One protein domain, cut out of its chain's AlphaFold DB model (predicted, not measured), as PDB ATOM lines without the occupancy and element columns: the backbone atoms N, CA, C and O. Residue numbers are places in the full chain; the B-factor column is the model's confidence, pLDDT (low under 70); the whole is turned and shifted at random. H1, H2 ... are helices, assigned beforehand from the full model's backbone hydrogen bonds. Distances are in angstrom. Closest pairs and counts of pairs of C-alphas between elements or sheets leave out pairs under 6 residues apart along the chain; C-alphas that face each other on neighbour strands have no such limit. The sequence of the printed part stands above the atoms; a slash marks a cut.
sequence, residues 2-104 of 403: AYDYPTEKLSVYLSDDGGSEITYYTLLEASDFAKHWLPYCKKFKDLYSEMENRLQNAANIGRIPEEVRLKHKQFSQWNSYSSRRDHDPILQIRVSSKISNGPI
ATOM      1  N   ALA A   2     105.874 103.530  94.853       83.94
ATOM      2  CA  ALA A   2     104.934 103.371  95.975       83.94
ATOM      3  C   ALA A   2     103.977 104.571  96.217       83.94
ATOM      4  O   ALA A   2     103.783 104.990  97.354       83.94
ATOM      5  N   TYR A   3     103.411 105.150  95.156       86.88
ATOM      6  CA  TYR A   3     102.404 106.210  95.279       86.88
ATOM      7  C   TYR A   3     101.019 105.621  95.546       86.88
ATOM      8  O   TYR A   3     100.689 104.549  95.042       86.88
ATOM      9  N   ASP A   4     100.185 106.347  96.291       86.81
ATOM     10  CA  ASP A   4      98.768 106.026  96.474       86.81
ATOM     11  C   ASP A   4      97.993 106.453  95.214       86.81
ATOM     12  O   ASP A   4      97.274 107.453  95.177       86.81
ATOM     13  N   TYR A   5      98.199 105.718  94.124       87.50
ATOM     14  CA  TYR A   5      97.600 105.990  92.821       87.50
ATOM     15  C   TYR A   5      97.326 104.680  92.064       87.50
ATOM     16  O   TYR A   5      98.087 103.726  92.240       87.50
ATOM     17  N   PRO A   6      96.262 104.589  91.238       88.69
ATOM     18  CA  PRO A   6      95.926 103.352  90.536       88.69
ATOM     19  C   PRO A   6      97.077 102.857  89.649       88.69
ATOM     20  O   PRO A   6      97.659 103.619  88.867       88.69
ATOM     21  N   THR A   7      97.434 101.580  89.793       83.44
ATOM     22  CA  THR A   7      98.644 100.999  89.190       83.44
ATOM     23  C   THR A   7      98.557 100.894  87.671       83.44
ATOM     24  O   THR A   7      99.583 100.939  87.002       83.44
ATOM     25  N   GLU A   8      97.349 100.843  87.109       85.56
ATOM     26  CA  GLU A   8      97.095 100.891  85.669       85.56
ATOM     27  C   GLU A   8      97.272 102.295  85.060       85.56
ATOM     28  O   GLU A   8      97.292 102.437  83.839       85.56
ATOM     29  N   LYS A   9      97.422 103.334  85.897       86.69
ATOM     30  CA  LYS A   9      97.610 104.738  85.480       86.69
ATOM     31  C   LYS A   9      99.000 105.294  85.801       86.69
ATOM     32  O   LYS A   9      99.379 106.318  85.238       86.69
ATOM     33  N   LEU A  10      99.764 104.646  86.683       86.56
ATOM     34  CA  LEU A  10     101.121 105.060  87.043       86.56
ATOM     35  C   LEU A  10     102.166 104.320  86.193       86.56
ATOM     36  O   LEU A  10     102.488 103.165  86.453       86.56
ATOM     37  N   SER A  11     102.754 105.011  85.217       87.19
ATOM     38  CA  SER A  11     103.964 104.544  84.521       87.19
ATOM     39  C   SER A  11     105.210 105.198  85.119       87.19
ATOM     40  O   SER A  11     105.196 106.392  85.410       87.19
ATOM     41  N   VAL A  12     106.290 104.431  85.276       85.19
ATOM     42  CA  VAL A  12     107.602 104.931  85.714       85.19
ATOM     43  C   VAL A  12     108.603 104.713  84.586       85.19
ATOM     44  O   VAL A  12     108.671 103.622  84.022       85.19
ATOM     45  N   TYR A  13     109.372 105.751  84.278       84.69
ATOM     46  CA  TYR A  13     110.426 105.748  83.269       84.69
ATOM     47  C   TYR A  13     111.750 106.143  83.932       84.69
ATOM     48  O   TYR A  13     111.749 106.908  84.894       84.69
ATOM     49  N   LEU A  14     112.864 105.617  83.426       84.19
ATOM     50  CA  LEU A  14     114.222 105.951  83.858       84.19
ATOM     51  C   LEU A  14     115.079 106.169  82.607       84.19
ATOM     52  O   LEU A  14     114.974 105.390  81.658       84.19
ATOM     53  N   SER A  15     115.901 107.220  82.613       82.75
ATOM     54  CA  SER A  15     116.925 107.483  81.594       82.75
ATOM     55  C   SER A  15     118.311 107.223  82.178       82.75
ATOM     56  O   SER A  15     118.526 107.436  83.369       82.75
ATOM     57  N   ASP A  16     119.245 106.776  81.342       83.44
ATOM     58  CA  ASP A  16     120.667 106.680  81.675       83.44
ATOM     59  C   ASP A  16     121.502 107.018  80.436       83.44
ATOM     60  O   ASP A  16     121.793 106.158  79.599       83.44
ATOM     61  N   ASP A  17     121.912 108.281  80.344       81.19
ATOM     62  CA  ASP A  17     122.792 108.803  79.293       81.19
ATOM     63  C   ASP A  17     124.207 108.190  79.361       81.19
ATOM     64  O   ASP A  17     125.018 108.347  78.449       81.19
ATOM     65  N   GLY A  18     124.529 107.489  80.453       79.12
ATOM     66  CA  GLY A  18     125.751 106.716  80.618       79.12
ATOM     67  C   GLY A  18     125.726 105.348  79.930       79.12
ATOM     68  O   GLY A  18     126.799 104.751  79.794       79.12
ATOM     69  N   GLY A  19     124.545 104.852  79.532       79.81
ATOM     70  CA  GLY A  19     124.357 103.552  78.882       79.81
ATOM     71  C   GLY A  19     124.847 102.367  79.724       79.81
ATOM     72  O   GLY A  19     125.423 101.427  79.180       79.81
ATOM     73  N   SER A  20     124.709 102.412  81.053       84.75
ATOM     74  CA  SER A  20     125.438 101.521  81.963       84.75
ATOM     75  C   SER A  20     124.724 100.191  82.239       84.75
ATOM     76  O   SER A  20     123.585 100.145  82.712       84.75
ATOM     77  N   GLU A  21     125.451  99.086  82.035       85.25
ATOM     78  CA  GLU A  21     125.017  97.722  82.378       85.25
ATOM     79  C   GLU A  21     124.638  97.609  83.870       85.25
ATOM     80  O   GLU A  21     123.658  96.953  84.228       85.25
ATOM     81  N   ILE A  22     125.371  98.315  84.741       87.25
ATOM     82  CA  ILE A  22     125.154  98.328  86.194       87.25
ATOM     83  C   ILE A  22     123.870  99.090  86.554       87.25
ATOM     84  O   ILE A  22     123.155  98.660  87.460       87.25
ATOM     85  N   THR A  23     123.523 100.167  85.836       87.31
ATOM     86  CA  THR A  23     122.252 100.888  86.048       87.31
ATOM     87  C   THR A  23     121.071 100.000  85.669       87.31
ATOM     88  O   THR A  23     120.106  99.888  86.426       87.31
ATOM     89  N   TYR A  24     121.161  99.302  84.533       85.81
ATOM     90  CA  TYR A  24     120.114  98.377  84.101       85.81
ATOM     91  C   TYR A  24     119.979  97.165  85.040       85.81
ATOM     92  O   TYR A  24     118.862  96.773  85.380       85.81
ATOM     93  N   TYR A  25     121.093  96.621  85.543       88.06
ATOM     94  CA  TYR A  25     121.080  95.576  86.572       88.06
ATOM     95  C   TYR A  25     120.473  96.063  87.898       88.06
ATOM     96  O   TYR A  25     119.632  95.378  88.478       88.06
ATOM     97  N   THR A  26     120.810  97.282  88.326       89.50
ATOM     98  CA  THR A  26     120.205  97.940  89.496       89.50
ATOM     99  C   THR A  26     118.691  98.073  89.348       89.50
ATOM    100  O   THR A  26     117.949  97.726  90.265       89.50
ATOM    101  N   LEU A  27     118.214  98.504  88.177       88.25
ATOM    102  CA  LEU A  27     116.786  98.624  87.883       88.25
ATOM    103  C   LEU A  27     116.068  97.260  87.861       88.25
ATOM    104  O   LEU A  27     114.928  97.162  88.318       88.25
ATOM    105  N   LEU A  28     116.726  96.208  87.364       86.69
ATOM    106  CA  LEU A  28     116.197  94.840  87.351       86.69
ATOM    107  C   LEU A  28     116.009  94.295  88.776       86.69
ATOM    108  O   LEU A  28     114.914  93.852  89.124       86.69
ATOM    109  N   GLU A  29     117.041  94.387  89.615       89.25
ATOM    110  CA  GLU A  29     116.997  93.943  91.016       89.25
ATOM    111  C   GLU A  29     116.004  94.770  91.846       89.25
ATOM    112  O   GLU A  29     115.193  94.209  92.583       89.25
ATOM    113  N   ALA A  30     115.979  96.096  91.665       88.69
ATOM    114  CA  ALA A  30     115.009  96.970  92.323       88.69
ATOM    115  C   ALA A  30     113.558  96.670  91.898       88.69
ATOM    116  O   ALA A  30     112.644  96.790  92.713       88.69
ATOM    117  N   SER A  31     113.333  96.243  90.650       87.19
ATOM    118  CA  SER A  31     112.024  95.795  90.150       87.19
ATOM    119  C   SER A  31     111.586  94.467  90.779       87.19
ATOM    120  O   SER A  31     110.434  94.328  91.199       87.19
ATOM    121  N   ASP A  32     112.499  93.502  90.922       86.75
ATOM    122  CA  ASP A  32     112.214  92.231  91.599       86.75
ATOM    123  C   ASP A  32     112.015  92.408  93.117       86.75
ATOM    124  O   ASP A  32     111.098  91.812  93.692       86.75
ATOM    125  N   PHE A  33     112.763  93.305  93.765       88.19
ATOM    126  CA  PHE A  33     112.510  93.716  95.150       88.19
ATOM    127  C   PHE A  33     111.167  94.447  95.301       88.19
ATOM    128  O   PHE A  33     110.406  94.143  96.222       88.19
ATOM    129  N   ALA A  34     110.810  95.352  94.382       86.25
ATOM    130  CA  ALA A  34     109.563  96.120  94.446       86.25
ATOM    131  C   ALA A  34     108.305  95.232  94.474       86.25
ATOM    132  O   ALA A  34     107.359  95.548  95.195       86.25
ATOM    133  N   LYS A  35     108.310  94.091  93.767       84.56
ATOM    134  CA  LYS A  35     107.219  93.091  93.797       84.56
ATOM    135  C   LYS A  35     106.949  92.551  95.204       84.56
ATOM    136  O   LYS A  35     105.801  92.282  95.546       84.56
ATOM    137  N   HIS A  36     107.998  92.415  96.013       83.88
ATOM    138  CA  HIS A  36     107.916  91.970  97.401       83.88
ATOM    139  C   HIS A  36     107.619  93.140  98.344       83.88
ATOM    140  O   HIS A  36     106.785  93.010  99.235       83.88
ATOM    141  N   TRP A  37     108.261  94.292  98.123       84.38
ATOM    142  CA  TRP A  37     108.140  95.482  98.964       84.38
ATOM    143  C   TRP A  37     106.739  96.103  98.941       84.38
ATOM    144  O   TRP A  37     106.135  96.273 100.002       84.38
ATOM    145  N   LEU A  38     106.221  96.424  97.748       79.69
ATOM    146  CA  LEU A  38     105.020  97.250  97.558       79.69
ATOM    147  C   LEU A  38     103.766  96.756  98.312       79.69
ATOM    148  O   LEU A  38     103.050  97.607  98.837       79.69
ATOM    149  N   PRO A  39     103.479  95.441  98.432       78.44
ATOM    150  CA  PRO A  39     102.280  94.984  99.138       78.44
ATOM    151  C   PRO A  39     102.351  95.052 100.675       78.44
ATOM    152  O   PRO A  39     101.313  94.893 101.315       78.44
ATOM    153  N   TYR A  40     103.528  95.260 101.292       70.75
ATOM    154  CA  TYR A  40     103.657  95.216 102.765       70.75
ATOM    155  C   TYR A  40     104.516  96.326 103.405       70.75
ATOM    156  O   TYR A  40     104.330  96.595 104.591       70.75
ATOM    157  N   CYS A  41     105.457  96.946 102.678       65.12
ATOM    158  CA  CYS A  41     106.248  98.151 103.015       65.12
ATOM    159  C   CYS A  41     106.923  98.267 104.409       65.12
ATOM    160  O   CYS A  41     107.447  99.328 104.741       65.12
ATOM    161  N   LYS A  42     106.892  97.235 105.269       55.97
ATOM    162  CA  LYS A  42     107.316  97.324 106.688       55.97
ATOM    163  C   LYS A  42     108.045  96.086 107.243       55.97
ATOM    164  O   LYS A  42     108.286  96.027 108.446       55.97
ATOM    165  N   LYS A  43     108.371  95.078 106.418       58.75
ATOM    166  CA  LYS A  43     108.906  93.772 106.882       58.75
ATOM    167  C   LYS A  43     110.015  93.149 106.007       58.75
ATOM    168  O   LYS A  43     110.122  91.931 105.947       58.75
ATOM    169  N   PHE A  44     110.850  93.955 105.343       72.31
ATOM    170  CA  PHE A  44     111.841  93.442 104.373       72.31
ATOM    171  C   PHE A  44     113.253  94.023 104.514       72.31
ATOM    172  O   PHE A  44     113.939  94.208 103.511       72.31
ATOM    173  N   LYS A  45     113.706  94.316 105.741       75.75
ATOM    174  CA  LYS A  45     115.074  94.818 105.954       75.75
ATOM    175  C   LYS A  45     116.126  93.836 105.423       75.75
ATOM    176  O   LYS A  45     117.068  94.257 104.766       75.75
ATOM    177  N   ASP A  46     115.919  92.542 105.649       81.69
ATOM    178  CA  ASP A  46     116.894  91.508 105.290       81.69
ATOM    179  C   ASP A  46     116.992  91.331 103.763       81.69
ATOM    180  O   ASP A  46     118.092  91.349 103.219       81.69
ATOM    181  N   LEU A  47     115.852  91.290 103.053       83.19
ATOM    182  CA  LEU A  47     115.817  91.269 101.579       83.19
ATOM    183  C   LEU A  47     116.392  92.550 100.955       83.19
ATOM    184  O   LEU A  47     117.031  92.489  99.906       83.19
ATOM    185  N   TYR A  48     116.163  93.710 101.584       86.50
ATOM    186  CA  TYR A  48     116.762  94.967 101.139       86.50
ATOM    187  C   TYR A  48     118.285  94.897 101.244       86.50
ATOM    188  O   TYR A  48     118.967  95.122 100.248       86.50
ATOM    189  N   SER A  49     118.822  94.509 102.405       87.62
ATOM    190  CA  SER A  49     120.270  94.405 102.585       87.62
ATOM    191  C   SER A  49     120.898  93.278 101.754       87.62
ATOM    192  O   SER A  49     122.047  93.403 101.338       87.62
ATOM    193  N   GLU A  50     120.178  92.202 101.425       89.06
ATOM    194  CA  GLU A  50     120.650  91.203 100.453       89.06
ATOM    195  C   GLU A  50     120.756  91.784  99.030       89.06
ATOM    196  O   GLU A  50     121.741  91.544  98.331       89.06
ATOM    197  N   MET A  51     119.774  92.574  98.588       90.75
ATOM    198  CA  MET A  51     119.837  93.296  97.310       90.75
ATOM    199  C   MET A  51     120.976  94.328  97.303       90.75
ATOM    200  O   MET A  51     121.803  94.325  96.396       90.75
ATOM    201  N   GLU A  52     121.048  95.167  98.335       90.81
ATOM    202  CA  GLU A  52     122.065  96.200  98.552       90.81
ATOM    203  C   GLU A  52     123.488  95.627  98.472       90.81
ATOM    204  O   GLU A  52     124.308  96.127  97.703       90.81
ATOM    205  N   ASN A  53     123.769  94.515  99.164       91.12
ATOM    206  CA  ASN A  53     125.076  93.852  99.105       91.12
ATOM    207  C   ASN A  53     125.420  93.333  97.696       91.12
ATOM    208  O   ASN A  53     126.569  93.450  97.265       91.12
ATOM    209  N   ARG A  54     124.449  92.780  96.954       90.56
ATOM    210  CA  ARG A  54     124.670  92.291  95.578       90.56
ATOM    211  C   ARG A  54     124.962  93.441  94.610       90.56
ATOM    212  O   ARG A  54     125.889  93.335  93.804       90.56
ATOM    213  N   LEU A  55     124.241  94.555  94.740       91.50
ATOM    214  CA  LEU A  55     124.456  95.765  93.943       91.50
ATOM    215  C   LEU A  55     125.784  96.453  94.278       91.50
ATOM    216  O   LEU A  55     126.549  96.770  93.369       91.50
ATOM    217  N   GLN A  56     126.112  96.610  95.564       91.19
ATOM    218  CA  GLN A  56     127.377  97.209  95.994       91.19
ATOM    219  C   GLN A  56     128.581  96.374  95.536       91.19
ATOM    220  O   GLN A  56     129.596  96.935  95.125       91.19
ATOM    221  N   ASN A  57     128.474  95.040  95.539       91.12
ATOM    222  CA  ASN A  57     129.520  94.164  95.011       91.12
ATOM    223  C   ASN A  57     129.715  94.356  93.493       91.12
ATOM    224  O   ASN A  57     130.842  94.552  93.040       91.12
ATOM    225  N   ALA A  58     128.629  94.386  92.710       89.06
ATOM    226  CA  ALA A  58     128.695  94.644  91.267       89.06
ATOM    227  C   ALA A  58     129.266  96.041  90.941       89.06
ATOM    228  O   ALA A  58     130.079  96.179  90.025       89.06
ATOM    229  N   ALA A  59     128.906  97.064  91.724       88.31
ATOM    230  CA  ALA A  59     129.456  98.414  91.607       88.31
ATOM    231  C   ALA A  59     130.958  98.469  91.946       88.31
ATOM    232  O   ALA A  59     131.728  99.065  91.195       88.31
ATOM    233  N   ASN A  60     131.392  97.796  93.019       89.56
ATOM    234  CA  ASN A  60     132.801  97.721  93.426       89.56
ATOM    235  C   ASN A  60     133.676  96.967  92.405       89.56
ATOM    236  O   ASN A  60     134.836  97.324  92.205       89.56
ATOM    237  N   ILE A  61     133.134  95.923  91.768       87.19
ATOM    238  CA  ILE A  61     133.808  95.143  90.715       87.19
ATOM    239  C   ILE A  61     133.761  95.870  89.357       87.19
ATOM    240  O   ILE A  61     134.595  95.620  88.484       87.19
ATOM    241  N   GLY A  62     132.792  96.769  89.158       84.19
ATOM    242  CA  GLY A  62     132.548  97.448  87.885       84.19
ATOM    243  C   GLY A  62     131.957  96.539  86.799       84.19
ATOM    244  O   GLY A  62     132.055  96.871  85.619       84.19
ATOM    245  N   ARG A  63     131.381  95.385  87.177       84.06
ATOM    246  CA  ARG A  63     130.731  94.403  86.288       84.06
ATOM    247  C   ARG A  63     129.639  93.636  87.028       84.06
ATOM    248  O   ARG A  63     129.742  93.417  88.233       84.06
ATOM    249  N   ILE A  64     128.636  93.173  86.289       87.69
ATOM    250  CA  ILE A  64     127.571  92.317  86.828       87.69
ATOM    251  C   ILE A  64     128.012  90.838  86.896       87.69
ATOM    252  O   ILE A  64     128.949  90.446  86.192       87.69
ATOM    253  N   PRO A  65     127.354  89.981  87.702       88.50
ATOM    254  CA  PRO A  65     127.646  88.547  87.724       88.50
ATOM    255  C   PRO A  65     127.309  87.871  86.386       88.50
ATOM    256  O   PRO A  65     126.207  88.032  85.858       88.50
ATOM    257  N   GLU A  66     128.226  87.050  85.865       85.38
ATOM    258  CA  GLU A  66     128.074  86.378  84.561       85.38
ATOM    259  C   GLU A  66     126.821  85.484  84.498       85.38
ATOM    260  O   GLU A  66     126.154  85.414  83.468       85.38
ATOM    261  N   GLU A  67     126.432  84.873  85.620       87.25
ATOM    262  CA  GLU A  67     125.189  84.099  85.752       87.25
ATOM    263  C   GLU A  67     123.938  84.933  85.429       87.25
ATOM    264  O   GLU A  67     123.030  84.461  84.743       87.25
ATOM    265  N   VAL A  68     123.895  86.194  85.875       85.06
ATOM    266  CA  VAL A  68     122.794  87.128  85.585       85.06
ATOM    267  C   VAL A  68     122.840  87.554  84.117       85.06
ATOM    268  O   VAL A  68     121.806  87.554  83.441       85.06
ATOM    269  N   ARG A  69     124.044  87.849  83.608       84.75
ATOM    270  CA  ARG A  69     124.291  88.266  82.219       84.75
ATOM    271  C   ARG A  69     123.851  87.203  81.205       84.75
ATOM    272  O   ARG A  69     123.244  87.536  80.190       84.75
ATOM    273  N   LEU A  70     124.084  85.923  81.508       84.69
ATOM    274  CA  LEU A  70     123.637  84.780  80.701       84.69
ATOM    275  C   LEU A  70     122.131  84.492  80.843       84.69
ATOM    276  O   LEU A  70     121.493  84.046  79.887       84.69
ATOM    277  N   LYS A  71     121.548  84.741  82.022       86.62
ATOM    278  CA  LYS A  71     120.131  84.477  82.329       86.62
ATOM    279  C   LYS A  71     119.168  85.462  81.649       86.62
ATOM    280  O   LYS A  71     118.070  85.060  81.264       86.62
ATOM    281  N   HIS A  72     119.555  86.729  81.483       81.69
ATOM    282  CA  HIS A  72     118.690  87.778  80.925       81.69
ATOM    283  C   HIS A  72     119.206  88.268  79.564       81.69
ATOM    284  O   HIS A  72     120.161  89.037  79.479       81.69
ATOM    285  N   LYS A  73     118.527  87.859  78.481       78.56
ATOM    286  CA  LYS A  73     118.924  88.132  77.082       78.56
ATOM    287  C   LYS A  73     119.155  89.614  76.763       78.56
ATOM    288  O   LYS A  73     119.905  89.920  75.848       78.56
ATOM    289  N   GLN A  74     118.529  90.528  77.501       80.50
ATOM    290  CA  GLN A  74     118.697  91.972  77.346       80.50
ATOM    291  C   GLN A  74     120.155  92.425  77.535       80.50
ATOM    292  O   GLN A  74     120.589  93.333  76.831       80.50
ATOM    293  N   PHE A  75     120.937  91.757  78.393       82.62
ATOM    294  CA  PHE A  75     122.352  92.096  78.577       82.62
ATOM    295  C   PHE A  75     123.216  91.827  77.333       82.62
ATOM    296  O   PHE A  75     124.293  92.401  77.214       82.62
ATOM    297  N   SER A  76     122.750  91.040  76.351       78.44
ATOM    298  CA  SER A  76     123.514  90.797  75.117       78.44
ATOM    299  C   SER A  76     123.642  92.028  74.207       78.44
ATOM    300  O   SER A  76     124.313  91.941  73.181       78.44
ATOM    301  N   GLN A  77     122.981  93.144  74.535       77.44
ATOM    302  CA  GLN A  77     123.148  94.417  73.827       77.44
ATOM    303  C   GLN A  77     124.425  95.159  74.255       77.44
ATOM    304  O   GLN A  77     125.025  95.851  73.434       77.44
ATOM    305  N   TRP A  78     124.888  94.956  75.496       78.56
ATOM    306  CA  TRP A  78     126.176  95.454  75.980       78.56
ATOM    307  C   TRP A  78     127.302  94.570  75.437       78.56
ATOM    308  O   TRP A  78     127.707  93.571  76.035       78.56
ATOM    309  N   ASN A  79     127.775  94.923  74.245       73.38
ATOM    310  CA  ASN A  79     128.868  94.236  73.571       73.38
ATOM    311  C   ASN A  79     130.215  94.935  73.846       73.38
ATOM    312  O   ASN A  79     130.269  96.031  74.398       73.38
ATOM    313  N   SER A  80     131.328  94.311  73.451       61.88
ATOM    314  CA  SER A  80     132.686  94.814  73.723       61.88
ATOM    315  C   SER A  80     133.060  96.127  73.021       61.88
ATOM    316  O   SER A  80     134.135  96.657  73.291       61.88
ATOM    317  N   TYR A  81     132.223  96.624  72.108       60.97
ATOM    318  CA  TYR A  81     132.405  97.899  71.411       60.97
ATOM    319  C   TYR A  81     131.566  99.027  72.031       60.97
ATOM    320  O   TYR A  81     131.903 100.194  71.851       60.97
ATOM    321  N   SER A  82     130.519  98.696  72.798       67.94
ATOM    322  CA  SER A  82     129.660  99.667  73.477       67.94
ATOM    323  C   SER A  82     130.450 100.494  74.501       67.94
ATOM    324  O   SER A  82     130.939  99.976  75.503       67.94
ATOM    325  N   SER A  83     130.534 101.804  74.278       72.31
ATOM    326  CA  SER A  83     131.145 102.775  75.191       72.31
ATOM    327  C   SER A  83     130.200 103.952  75.430       72.31
ATOM    328  O   SER A  83     129.361 104.237  74.585       72.31
ATOM    329  N   ARG A  84     130.377 104.719  76.518       74.00
ATOM    330  CA  ARG A  84     129.541 105.902  76.853       74.00
ATOM    331  C   ARG A  84     129.401 106.945  75.720       74.00
ATOM    332  O   ARG A  84     128.525 107.795  75.782       74.00
ATOM    333  N   ARG A  85     130.283 106.941  74.715       78.94
ATOM    334  CA  ARG A  85     130.238 107.874  73.569       78.94
ATOM    335  C   ARG A  85     129.869 107.211  72.242       78.94
ATOM    336  O   ARG A  85     129.741 107.915  71.248       78.94
ATOM    337  N   ASP A  86     129.766 105.888  72.227       76.69
ATOM    338  CA  ASP A  86     129.594 105.068  71.032       76.69
ATOM    339  C   ASP A  86     128.873 103.774  71.439       76.69
ATOM    340  O   ASP A  86     129.491 102.770  71.802       76.69
ATOM    341  N   HIS A  87     127.545 103.853  71.519       75.44
ATOM    342  CA  HIS A  87     126.655 102.730  71.794       75.44
ATOM    343  C   HIS A  87     125.309 102.953  71.090       75.44
ATOM    344  O   HIS A  87     124.851 104.089  70.954       75.44
ATOM    345  N   ASP A  88     124.644 101.874  70.679       71.56
ATOM    346  CA  ASP A  88     123.266 101.956  70.184       71.56
ATOM    347  C   ASP A  88     122.293 102.385  71.307       71.56
ATOM    348  O   ASP A  88     122.563 102.140  72.487       71.56
ATOM    349  N   PRO A  89     121.130 102.990  70.994       69.44
ATOM    350  CA  PRO A  89     120.086 103.277  71.984       69.44
ATOM    351  C   PRO A  89     119.429 101.998  72.549       69.44
ATOM    352  O   PRO A  89     118.376 101.559  72.084       69.44
ATOM    353  N   ILE A  90     120.056 101.415  73.576       66.94
ATOM    354  CA  ILE A  90     119.698 100.127  74.205       66.94
ATOM    355  C   ILE A  90     118.262 100.106  74.775       66.94
ATOM    356  O   ILE A  90     117.585  99.077  74.725       66.94
ATOM    357  N   LEU A  91     117.746 101.249  75.246       55.75
ATOM    358  CA  LEU A  91     116.318 101.455  75.523       55.75
ATOM    359  C   LEU A  91     115.811 102.740  74.847       55.75
ATOM    360  O   LEU A  91     116.495 103.760  74.800       55.75
ATOM    361  N   GLN A  92     114.581 102.703  74.328       51.66
ATOM    362  CA  GLN A  92     113.999 103.820  73.578       51.66
ATOM    363  C   GLN A  92     113.251 104.801  74.495       51.66
ATOM    364  O   GLN A  92     112.168 104.502  74.989       51.66
ATOM    365  N   ILE A  93     113.790 106.014  74.648       42.19
ATOM    366  CA  ILE A  93     113.203 107.086  75.479       42.19
ATOM    367  C   ILE A  93     112.019 107.794  74.785       42.19
ATOM    368  O   ILE A  93     111.092 108.265  75.443       42.19
ATOM    369  N   ARG A  94     111.984 107.844  73.442       41.50
ATOM    370  CA  ARG A  94     110.966 108.577  72.648       41.50
ATOM    371  C   ARG A  94     109.610 107.849  72.556       41.50
ATOM    372  O   ARG A  94     109.023 107.741  71.477       41.50
ATOM    373  N   VAL A  95     109.149 107.277  73.669       52.97
ATOM    374  CA  VAL A  95     108.054 106.297  73.683       52.97
ATOM    375  C   VAL A  95     107.085 106.474  74.865       52.97
ATOM    376  O   VAL A  95     106.136 105.710  74.959       52.97
ATOM    377  N   SER A  96     107.195 107.506  75.713       56.09
ATOM    378  CA  SER A  96     106.151 107.793  76.724       56.09
ATOM    379  C   SER A  96     104.767 107.984  76.076       56.09
ATOM    380  O   SER A  96     103.814 107.290  76.427       56.09
ATOM    381  N   SER A  97     104.690 108.799  75.018       55.88
ATOM    382  CA  SER A  97     103.503 109.010  74.166       55.88
ATOM    383  C   SER A  97     103.081 107.806  73.307       55.88
ATOM    384  O   SER A  97     102.069 107.867  72.615       55.88
ATOM    385  N   LYS A  98     103.842 106.702  73.335       60.78
ATOM    386  CA  LYS A  98     103.577 105.469  72.570       60.78
ATOM    387  C   LYS A  98     103.428 104.202  73.430       60.78
ATOM    388  O   LYS A  98     102.937 103.206  72.911       60.78
ATOM    389  N   ILE A  99     103.842 104.224  74.701       70.88
ATOM    390  CA  ILE A  99     103.664 103.144  75.689       70.88
ATOM    391  C   ILE A  99     102.428 103.418  76.543       70.88
ATOM    392  O   ILE A  99     101.533 102.582  76.590       70.88
ATOM    393  N   SER A 100     102.370 104.579  77.207       75.19
ATOM    394  CA  SER A 100     101.276 104.922  78.128       75.19
ATOM    395  C   SER A 100     100.429 106.105  77.668       75.19
ATOM    396  O   SER A 100      99.270 106.209  78.055       75.19
ATOM    397  N   ASN A 101     101.007 107.004  76.865       78.75
ATOM    398  CA  ASN A 101     100.426 108.295  76.499       78.75
ATOM    399  C   ASN A 101      99.887 109.090  77.705       78.75
ATOM    400  O   ASN A 101      98.829 109.715  77.639       78.75
ATOM    401  N   GLY A 102     100.628 109.041  78.819       81.38
ATOM    402  CA  GLY A 102     100.308 109.787  80.034       81.38
ATOM    403  C   GLY A 102     100.261 111.300  79.762       81.38
ATOM    404  O   GLY A 102     101.254 111.838  79.273       81.38
ATOM    405  N   PRO A 103      99.147 111.994  80.067       84.19
ATOM    406  CA  PRO A 103      98.982 113.418  79.759       84.19
ATOM    407  C   PRO A 103      99.749 114.342  80.717       84.19
ATOM    408  O   PRO A 103      99.931 115.516  80.417       84.19
ATOM    409  N   ILE A 104     100.180 113.820  81.868       87.69
ATOM    410  CA  ILE A 104     100.906 114.540  82.918       87.69
ATOM    411  C   ILE A 104     102.180 113.748  83.220       87.69
ATOM    412  O   ILE A 104     102.141 112.520  83.340       87.69
TER     413      ILE A 104
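Overview. This is residues 2 to 104 of the 403 residues of a protein of Morella rubra (UniProt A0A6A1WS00). A helical hairpin of two long helices, H1 and H2 side by side, makes one half of a flat model, and unnamed stretches make much of the other. Residues 10 to 17 run back along the side of H1 away from H2, with the late stretch and little H5 farther out; short H3 and H4 make a corner by the beginning of H1. The printed part has 103 residues with five named helices, H1 to H5 in order, and no named strand; the class is all helix, though named elements hold only 49 residues. It is only just loose, close to compact, with a radius of gyration of the C-alphas of 15.8 A and spans of 43 by 38 by 21 A.

Arrangement. Look first at H1, residues 21 to 37, and H2, residues 45 to 61: this hairpin touches closest at the C-alphas of Thr 26 and Leu 55, 6.5 A apart, at a shallow tilt of 4 degrees, opposite ways. H4, residues 73 to 77, is close to but not clearly touching H1, the closest C-alphas being Glu 21 and Phe 75 at 7.3 A. H3, residues 66 to 71, is close to but not clearly touching H4, with the C-alphas of Arg 69 and Phe 75 closest at 5.6 A. H5, residues 96 to 99, is apart from the other four. Every O i to N i+4 pair is within hydrogen-bond range in H2 and H3, 12 of 13 in H1 and 0 of 1 in H4, where 2 of 2 O i to N i+3 pairs are; H5 is too short for an i+4 pair.

Along the chain. Find C-alpha 21 at (125.017, 97.722, 82.378); H1 runs 23.8 A from there. H2 covers 24.2 A to C-alpha 61, H3 8.5 A, H4 8.2 A, and H5 5.4 A to C-alpha 99 at (103.664, 103.144, 75.689).

Size, cuts and confidence. The C-alphas of Lys 42 and Tyr 81 are farthest apart, 43.3 A. The printed part has no cut; the link from H4 to H5, 18 residues, is long. Look for pLDDT under 70 at residues 41 to 43, 80 to 82 and 89 to 98.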